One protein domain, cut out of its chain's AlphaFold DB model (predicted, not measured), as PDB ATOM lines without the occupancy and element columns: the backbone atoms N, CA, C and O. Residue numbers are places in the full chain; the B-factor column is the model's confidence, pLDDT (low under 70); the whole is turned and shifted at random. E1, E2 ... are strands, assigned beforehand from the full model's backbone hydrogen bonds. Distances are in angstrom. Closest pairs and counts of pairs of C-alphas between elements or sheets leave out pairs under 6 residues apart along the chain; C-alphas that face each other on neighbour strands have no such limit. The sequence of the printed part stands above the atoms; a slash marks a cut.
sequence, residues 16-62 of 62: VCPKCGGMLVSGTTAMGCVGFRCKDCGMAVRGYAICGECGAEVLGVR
ATOM      1  N   VAL A  16     -40.908  -9.650  -8.134       87.38
ATOM      2  CA  VAL A  16     -42.021 -10.521  -7.760       87.38
ATOM      3  C   VAL A  16     -41.700 -11.991  -8.028       87.38
ATOM      4  O   VAL A  16     -40.741 -12.351  -8.718       87.38
ATOM      5  N   CYS A  17     -42.510 -12.871  -7.447       85.94
ATOM      6  CA  CYS A  17     -42.379 -14.304  -7.620       85.94
ATOM      7  C   CYS A  17     -42.709 -14.717  -9.061       85.94
ATOM      8  O   CYS A  17     -43.807 -14.414  -9.526       85.94
ATOM      9  N   PRO A  18     -41.839 -15.493  -9.733       83.62
ATOM     10  CA  PRO A  18     -42.095 -15.955 -11.099       83.62
ATOM     11  C   PRO A  18     -43.324 -16.864 -11.214       83.62
ATOM     12  O   PRO A  18     -43.901 -16.989 -12.285       83.62
ATOM     13  N   LYS A  19     -43.730 -17.518 -10.118       83.00
ATOM     14  CA  LYS A  19     -44.834 -18.482 -10.128       83.00
ATOM     15  C   LYS A  19     -46.200 -17.842  -9.913       83.00
ATOM     16  O   LYS A  19     -47.171 -18.254 -10.530       83.00
ATOM     17  N   CYS A  20     -46.284 -16.907  -8.972       85.62
ATOM     18  CA  CYS A  20     -47.562 -16.375  -8.504       85.62
ATOM     19  C   CYS A  20     -47.654 -14.844  -8.577       85.62
ATOM     20  O   CYS A  20     -48.677 -14.289  -8.200       85.62
ATOM     21  N   GLY A  21     -46.593 -14.141  -8.997       82.94
ATOM     22  CA  GLY A  21     -46.539 -12.672  -8.971       82.94
ATOM     23  C   GLY A  21     -46.526 -12.067  -7.560       82.94
ATOM     24  O   GLY A  21     -46.525 -10.847  -7.415       82.94
ATOM     25  N   GLY A  22     -46.501 -12.908  -6.522       85.19
ATOM     26  CA  GLY A  22     -46.484 -12.498  -5.120       85.19
ATOM     27  C   GLY A  22     -45.173 -11.842  -4.696       85.19
ATOM     28  O   GLY A  22     -44.157 -11.900  -5.398       85.19
ATOM     29  N   MET A  23     -45.182 -11.224  -3.518       82.94
ATOM     30  CA  MET A  23     -44.040 -10.449  -3.039       82.94
ATOM     31  C   MET A  23     -42.922 -11.367  -2.535       82.94
ATOM     32  O   MET A  23     -43.160 -12.304  -1.765       82.94
ATOM     33  N   LEU A  24     -41.687 -11.091  -2.958       80.44
ATOM     34  CA  LEU A  24     -40.516 -11.804  -2.460       80.44
ATOM     35  C   LEU A  24     -40.000 -11.157  -1.183       80.44
ATOM     36  O   LEU A  24     -39.757  -9.955  -1.129       80.44
ATOM     37  N   VAL A  25     -39.799 -11.985  -0.168       79.25
ATOM     38  CA  VAL A  25     -39.166 -11.601   1.088       79.25
ATOM     39  C   VAL A  25     -37.780 -12.228   1.154       79.25
ATOM     40  O   VAL A  25     -37.618 -13.429   0.923       79.25
ATOM     41  N   SER A  26     -36.766 -11.409   1.433       75.50
ATOM     42  CA  SER A  26     -35.431 -11.895   1.772       75.50
ATOM     43  C   SER A  26     -35.455 -12.480   3.178       75.50
ATOM     44  O   SER A  26     -35.986 -11.879   4.111       75.50
ATOM     45  N   GLY A  27     -34.867 -13.658   3.334       67.31
ATOM     46  CA  GLY A  27     -34.672 -14.287   4.629       67.31
ATOM     47  C   GLY A  27     -33.293 -14.918   4.713       67.31
ATOM     48  O   GLY A  27     -32.719 -15.357   3.715       67.31
ATOM     49  N   THR A  28     -32.760 -14.983   5.924       59.12
ATOM     50  CA  THR A  28     -31.626 -15.844   6.240       59.12
ATOM     51  C   THR A  28     -32.158 -17.249   6.480       59.12
ATOM     52  O   THR A  28     -32.952 -17.496   7.387       59.12
ATOM     53  N   THR A  29     -31.751 -18.196   5.637       57.25
ATOM     54  CA  THR A  29     -32.012 -19.611   5.918       57.25
ATOM     55  C   THR A  29     -31.138 -20.034   7.105       57.25
ATOM     56  O   THR A  29     -30.021 -19.535   7.237       57.25
ATOM     57  N   ALA A  30     -31.588 -20.984   7.937       50.56
ATOM     58  CA  ALA A  30     -30.865 -21.470   9.130       50.56
ATOM     59  C   ALA A  30     -29.419 -21.961   8.867       50.56
ATOM     60  O   ALA A  30     -28.641 -22.141   9.795       50.56
ATOM     61  N   MET A  31     -29.052 -22.141   7.597       56.00
ATOM     62  CA  MET A  31     -27.737 -22.562   7.112       56.00
ATOM     63  C   MET A  31     -26.831 -21.394   6.668       56.00
ATOM     64  O   MET A  31     -25.842 -21.617   5.980       56.00
ATOM     65  N   GLY A  32     -27.190 -20.144   6.981       55.88
ATOM     66  CA  GLY A  32     -26.404 -18.951   6.630       55.88
ATOM     67  C   GLY A  32     -26.539 -18.485   5.175       55.88
ATOM     68  O   GLY A  32     -26.029 -17.426   4.823       55.88
ATOM     69  N   CYS A  33     -27.256 -19.223   4.321       56.62
ATOM     70  CA  CYS A  33     -27.551 -18.780   2.961       56.62
ATOM     71  C   CYS A  33     -28.633 -17.694   2.967       56.62
ATOM     72  O   CYS A  33     -29.738 -17.914   3.484       56.62
ATOM     73  N   VAL A  34     -28.328 -16.556   2.345       64.25
ATOM     74  CA  VAL A  34     -29.327 -15.553   1.973       64.25
ATOM     75  C   VAL A  34     -30.173 -16.150   0.852       64.25
ATOM     76  O   VAL A  34     -29.665 -16.768  -0.081       64.25
ATOM     77  N   GLY A  35     -31.490 -16.080   0.996       71.62
ATOM     78  CA  GLY A  35     -32.415 -16.604   0.006       71.62
ATOM     79  C   GLY A  35     -33.691 -15.788  -0.012       71.62
ATOM     80  O   GLY A  35     -34.044 -15.129   0.966       71.62
ATOM     81  N   PHE A  36     -34.398 -15.842  -1.133       78.19
ATOM     82  CA  PHE A  36     -35.675 -15.166  -1.276       78.19
ATOM     83  C   PHE A  36     -36.786 -16.199  -1.234       78.19
ATOM     84  O   PHE A  36     -36.655 -17.306  -1.754       78.19
ATOM     85  N   ARG A  37     -37.893 -15.865  -0.585       80.44
ATOM     86  CA  ARG A  37     -39.078 -16.715  -0.541       80.44
ATOM     87  C   ARG A  37     -40.292 -15.883  -0.893       80.44
ATOM     88  O   ARG A  37     -40.397 -14.733  -0.489       80.44
ATOM     89  N   CYS A  38     -41.208 -16.455  -1.655       85.25
ATOM     90  CA  CYS A  38     -42.485 -15.812  -1.890       85.25
ATOM     91  C   CYS A  38     -43.338 -15.881  -0.625       85.25
ATOM     92  O   CYS A  38     -43.513 -16.966  -0.064       85.25
ATOM     93  N   LYS A  39     -43.874 -14.736  -0.200       80.25
ATOM     94  CA  LYS A  39     -44.779 -14.654   0.947       80.25
ATOM     95  C   LYS A  39     -46.132 -15.308   0.651       80.25
ATOM     96  O   LYS A  39     -46.667 -15.980   1.521       80.25
ATOM     97  N   ASP A  40     -46.638 -15.157  -0.572       83.94
ATOM     98  CA  ASP A  40     -47.958 -15.654  -0.975       83.94
ATOM     99  C   ASP A  40     -47.969 -17.164  -1.221       83.94
ATOM    100  O   ASP A  40     -48.731 -17.903  -0.608       83.94
ATOM    101  N   CYS A  41     -47.098 -17.643  -2.113       83.38
ATOM    102  CA  CYS A  41     -47.088 -19.050  -2.509       83.38
ATOM    103  C   CYS A  41     -46.037 -19.900  -1.771       83.38
ATOM    104  O   CYS A  41     -45.896 -21.088  -2.055       83.38
ATOM    105  N   GLY A  42     -45.259 -19.315  -0.853       78.25
ATOM    106  CA  GLY A  42     -44.265 -20.038  -0.051       78.25
ATOM    107  C   GLY A  42     -43.091 -20.615  -0.850       78.25
ATOM    108  O   GLY A  42     -42.273 -21.346  -0.285       78.25
ATOM    109  N   MET A  43     -42.991 -20.310  -2.147       80.38
ATOM    110  CA  MET A  43     -41.960 -20.835  -3.036       80.38
ATOM    111  C   MET A  43     -40.604 -20.211  -2.706       80.38
ATOM    112  O   MET A  43     -40.477 -18.989  -2.648       80.38
ATOM    113  N   ALA A  44     -39.587 -21.046  -2.499       75.56
ATOM    114  CA  ALA A  44     -38.213 -20.580  -2.379       75.56
ATOM    115  C   ALA A  44     -37.705 -20.160  -3.763       75.56
ATOM    116  O   ALA A  44     -37.664 -20.961  -4.694       75.56
ATOM    117  N   VAL A  45     -37.330 -18.896  -3.883       76.38
ATOM    118  CA  VAL A  45     -36.762 -18.301  -5.082       76.38
ATOM    119  C   VAL A  45     -35.247 -18.299  -4.924       76.38
ATOM    120  O   VAL A  45     -34.679 -17.547  -4.132       76.38
ATOM    121  N   ARG A  46     -34.599 -19.212  -5.649       68.44
ATOM    122  CA  ARG A  46     -33.145 -19.389  -5.653       68.44
ATOM    123  C   ARG A  46     -32.642 -19.205  -7.078       68.44
ATOM    124  O   ARG A  46     -32.932 -20.024  -7.940       68.44
ATOM    125  N   GLY A  47     -31.898 -18.129  -7.321       68.75
ATOM    126  CA  GLY A  47     -31.205 -17.892  -8.587       68.75
ATOM    127  C   GLY A  47     -31.880 -16.902  -9.536       68.75
ATOM    128  O   GLY A  47     -31.155 -16.144 -10.179       68.75
ATOM    129  N   TYR A  48     -33.214 -16.846  -9.607       76.44
ATOM    130  CA  TYR A  48     -33.914 -15.940 -10.527       76.44
ATOM    131  C   TYR A  48     -35.296 -15.520 -10.020       76.44
ATOM    132  O   TYR A  48     -35.976 -16.304  -9.372       76.44
ATOM    133  N   ALA A  49     -35.722 -14.300 -10.330       83.81
ATOM    134  CA  ALA A  49     -37.058 -13.779 -10.038       83.81
ATOM    135  C   ALA A  49     -37.616 -13.017 -11.248       83.81
ATOM    136  O   ALA A  49     -36.934 -12.916 -12.260       83.81
ATOM    137  N   ILE A  50     -38.835 -12.475 -11.170       86.38
ATOM    138  CA  ILE A  50     -39.425 -11.699 -12.272       86.38
ATOM    139  C   ILE A  50     -39.670 -10.262 -11.843       86.38
ATOM    140  O   ILE A  50     -40.021  -9.991 -10.701       86.38
ATOM    141  N   CYS A  51     -39.463  -9.314 -12.748       86.94
ATOM    142  CA  CYS A  51     -39.819  -7.929 -12.507       86.94
ATOM    143  C   CYS A  51     -41.336  -7.741 -12.616       86.94
ATOM    144  O   CYS A  51     -41.934  -8.045 -13.641       86.94
ATOM    145  N   GLY A  52     -41.956  -7.189 -11.576       85.25
ATOM    146  CA  GLY A  52     -43.390  -6.904 -11.540       85.25
ATOM    147  C   GLY A  52     -43.814  -5.659 -12.324       85.25
ATOM    148  O   GLY A  52     -44.999  -5.348 -12.323       85.25
ATOM    149  N   GLU A  53     -42.879  -4.927 -12.935       86.69
ATOM    150  CA  GLU A  53     -43.195  -3.848 -13.884       86.69
ATOM    151  C   GLU A  53     -43.043  -4.318 -15.327       86.69
ATOM    152  O   GLU A  53     -44.022  -4.371 -16.059       86.69
ATOM    153  N   CYS A  54     -41.827  -4.689 -15.735       86.00
ATOM    154  CA  CYS A  54     -41.558  -5.043 -17.127       86.00
ATOM    155  C   CYS A  54     -41.723  -6.539 -17.449       86.00
ATOM    156  O   CYS A  54     -41.573  -6.925 -18.604       86.00
ATOM    157  N   GLY A  55     -41.981  -7.402 -16.461       83.44
ATOM    158  CA  GLY A  55     -42.105  -8.852 -16.668       83.44
ATOM    159  C   GLY A  55     -40.785  -9.569 -16.972       83.44
ATOM    160  O   GLY A  55     -40.780 -10.781 -17.164       83.44
ATOM    161  N   ALA A  56     -39.662  -8.846 -17.004       84.62
ATOM    162  CA  ALA A  56     -38.359  -9.413 -17.328       84.62
ATOM    163  C   ALA A  56     -37.822 -10.315 -16.207       84.62
ATOM    164  O   ALA A  56     -37.951 -10.003 -15.019       84.62
ATOM    165  N   GLU A  57     -37.157 -11.402 -16.591       83.94
ATOM    166  CA  GLU A  57     -36.464 -12.299 -15.669       83.94
ATOM    167  C   GLU A  57     -35.192 -11.639 -15.120       83.94
ATOM    168  O   GLU A  57     -34.325 -11.161 -15.851       83.94
ATOM    169  N   VAL A  58     -35.081 -11.607 -13.796       81.19
ATOM    170  CA  VAL A  58     -33.949 -11.064 -13.051       81.19
ATOM    171  C   VAL A  58     -33.131 -12.232 -12.522       81.19
ATOM    172  O   VAL A  58     -33.481 -12.847 -11.516       81.19
ATOM    173  N   LEU A  59     -32.054 -12.559 -13.236       68.81
ATOM    174  CA  LEU A  59     -31.078 -13.593 -12.885       68.81
ATOM    175  C   LEU A  59     -30.056 -13.028 -11.882       68.81
ATOM    176  O   LEU A  59     -29.636 -11.881 -12.007       68.81
ATOM    177  N   GLY A  60     -29.630 -13.827 -10.899       61.56
ATOM    178  CA  GLY A  60     -28.634 -13.410  -9.895       61.56
ATOM    179  C   GLY A  60     -29.202 -13.119  -8.506       61.56
ATOM    180  O   GLY A  60     -28.542 -12.485  -7.690       61.56
ATOM    181  N   VAL A  61     -30.406 -13.615  -8.226       59.31
ATOM    182  CA  VAL A  61     -31.034 -13.565  -6.902       59.31
ATOM    183  C   VAL A  61     -30.308 -14.554  -5.980       59.31
ATOM    184  O   VAL A  61     -30.612 -15.753  -5.991       59.31
ATOM    185  N   ARG A  62     -29.281 -14.075  -5.271       50.50
ATOM    186  CA  ARG A  62     -28.387 -14.845  -4.393       50.50
ATOM    187  C   ARG A  62     -28.146 -14.110  -3.082       50.50
ATOM    188  O   ARG A  62     -28.127 -12.861  -3.110       50.50
TER     189      ARG A  62
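What this domain is: This is residues 16 to 62 of the 62 residues of an uncharacterized protein of Candidatus Syntrophoarchaeum butanivorans (UniProt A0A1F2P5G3). Two small two-stranded hairpins, E1 with E2 and E3 with E4, follow one another, their turns at opposite ends of the long axis, and meet only loosely. Residues 16 to 23 lead in without a named element, and residues 44 to 45 pair antiparallel with residues 36 to 37 of E2. The printed part has 47 residues, with no named helix and four named strands in the order E1, E2, E3, E4, in two antiparallel sheets, E1 - E2 and E3 - E4. The class is all strand, though only 20 of the 47 residues are in named elements. It is compact, with a radius of gyration of the C-alphas of 10.2 A, and only just flat, spanning 32 by 21 by 12 A.

How they stand to each other: Begin at E1, residues 24 to 28, and E2, residues 34 to 38, a hairpin with 145 degrees between directions; N 25 and O 37 are 2.8 A apart, within hydrogen-bond range. E3, residues 47 to 51, and E4, residues 57 to 61, form the other hairpin, at 139 degrees; look there for N 58 and O 49, 2.7 A apart. E2 and E3 are near each other, with 5 pairs of C-alphas within 10 A. The closest C-alphas of E2 and E4 are those of Phe 36 and Val 61, 7.5 A apart. E1 is apart from both E3 and E4.

Where its parts are: Find C-alpha 24 at (-40.516, -11.804, -2.460); from there E1 runs 13.1 A. E2 and E3 each run 13.7 A. E4 runs 10.4 A, to C-alpha 61 at (-31.034, -13.565, -6.902).

The domain as a whole: The two C-alphas farthest apart, Met 31 and Cys 54, are 32.9 A apart. The printed part has no cut and no long link. Look for pLDDT under 70 at residues 27 to 34, 46 to 47 and 59 to 62; the mean of the printed part is 75.6.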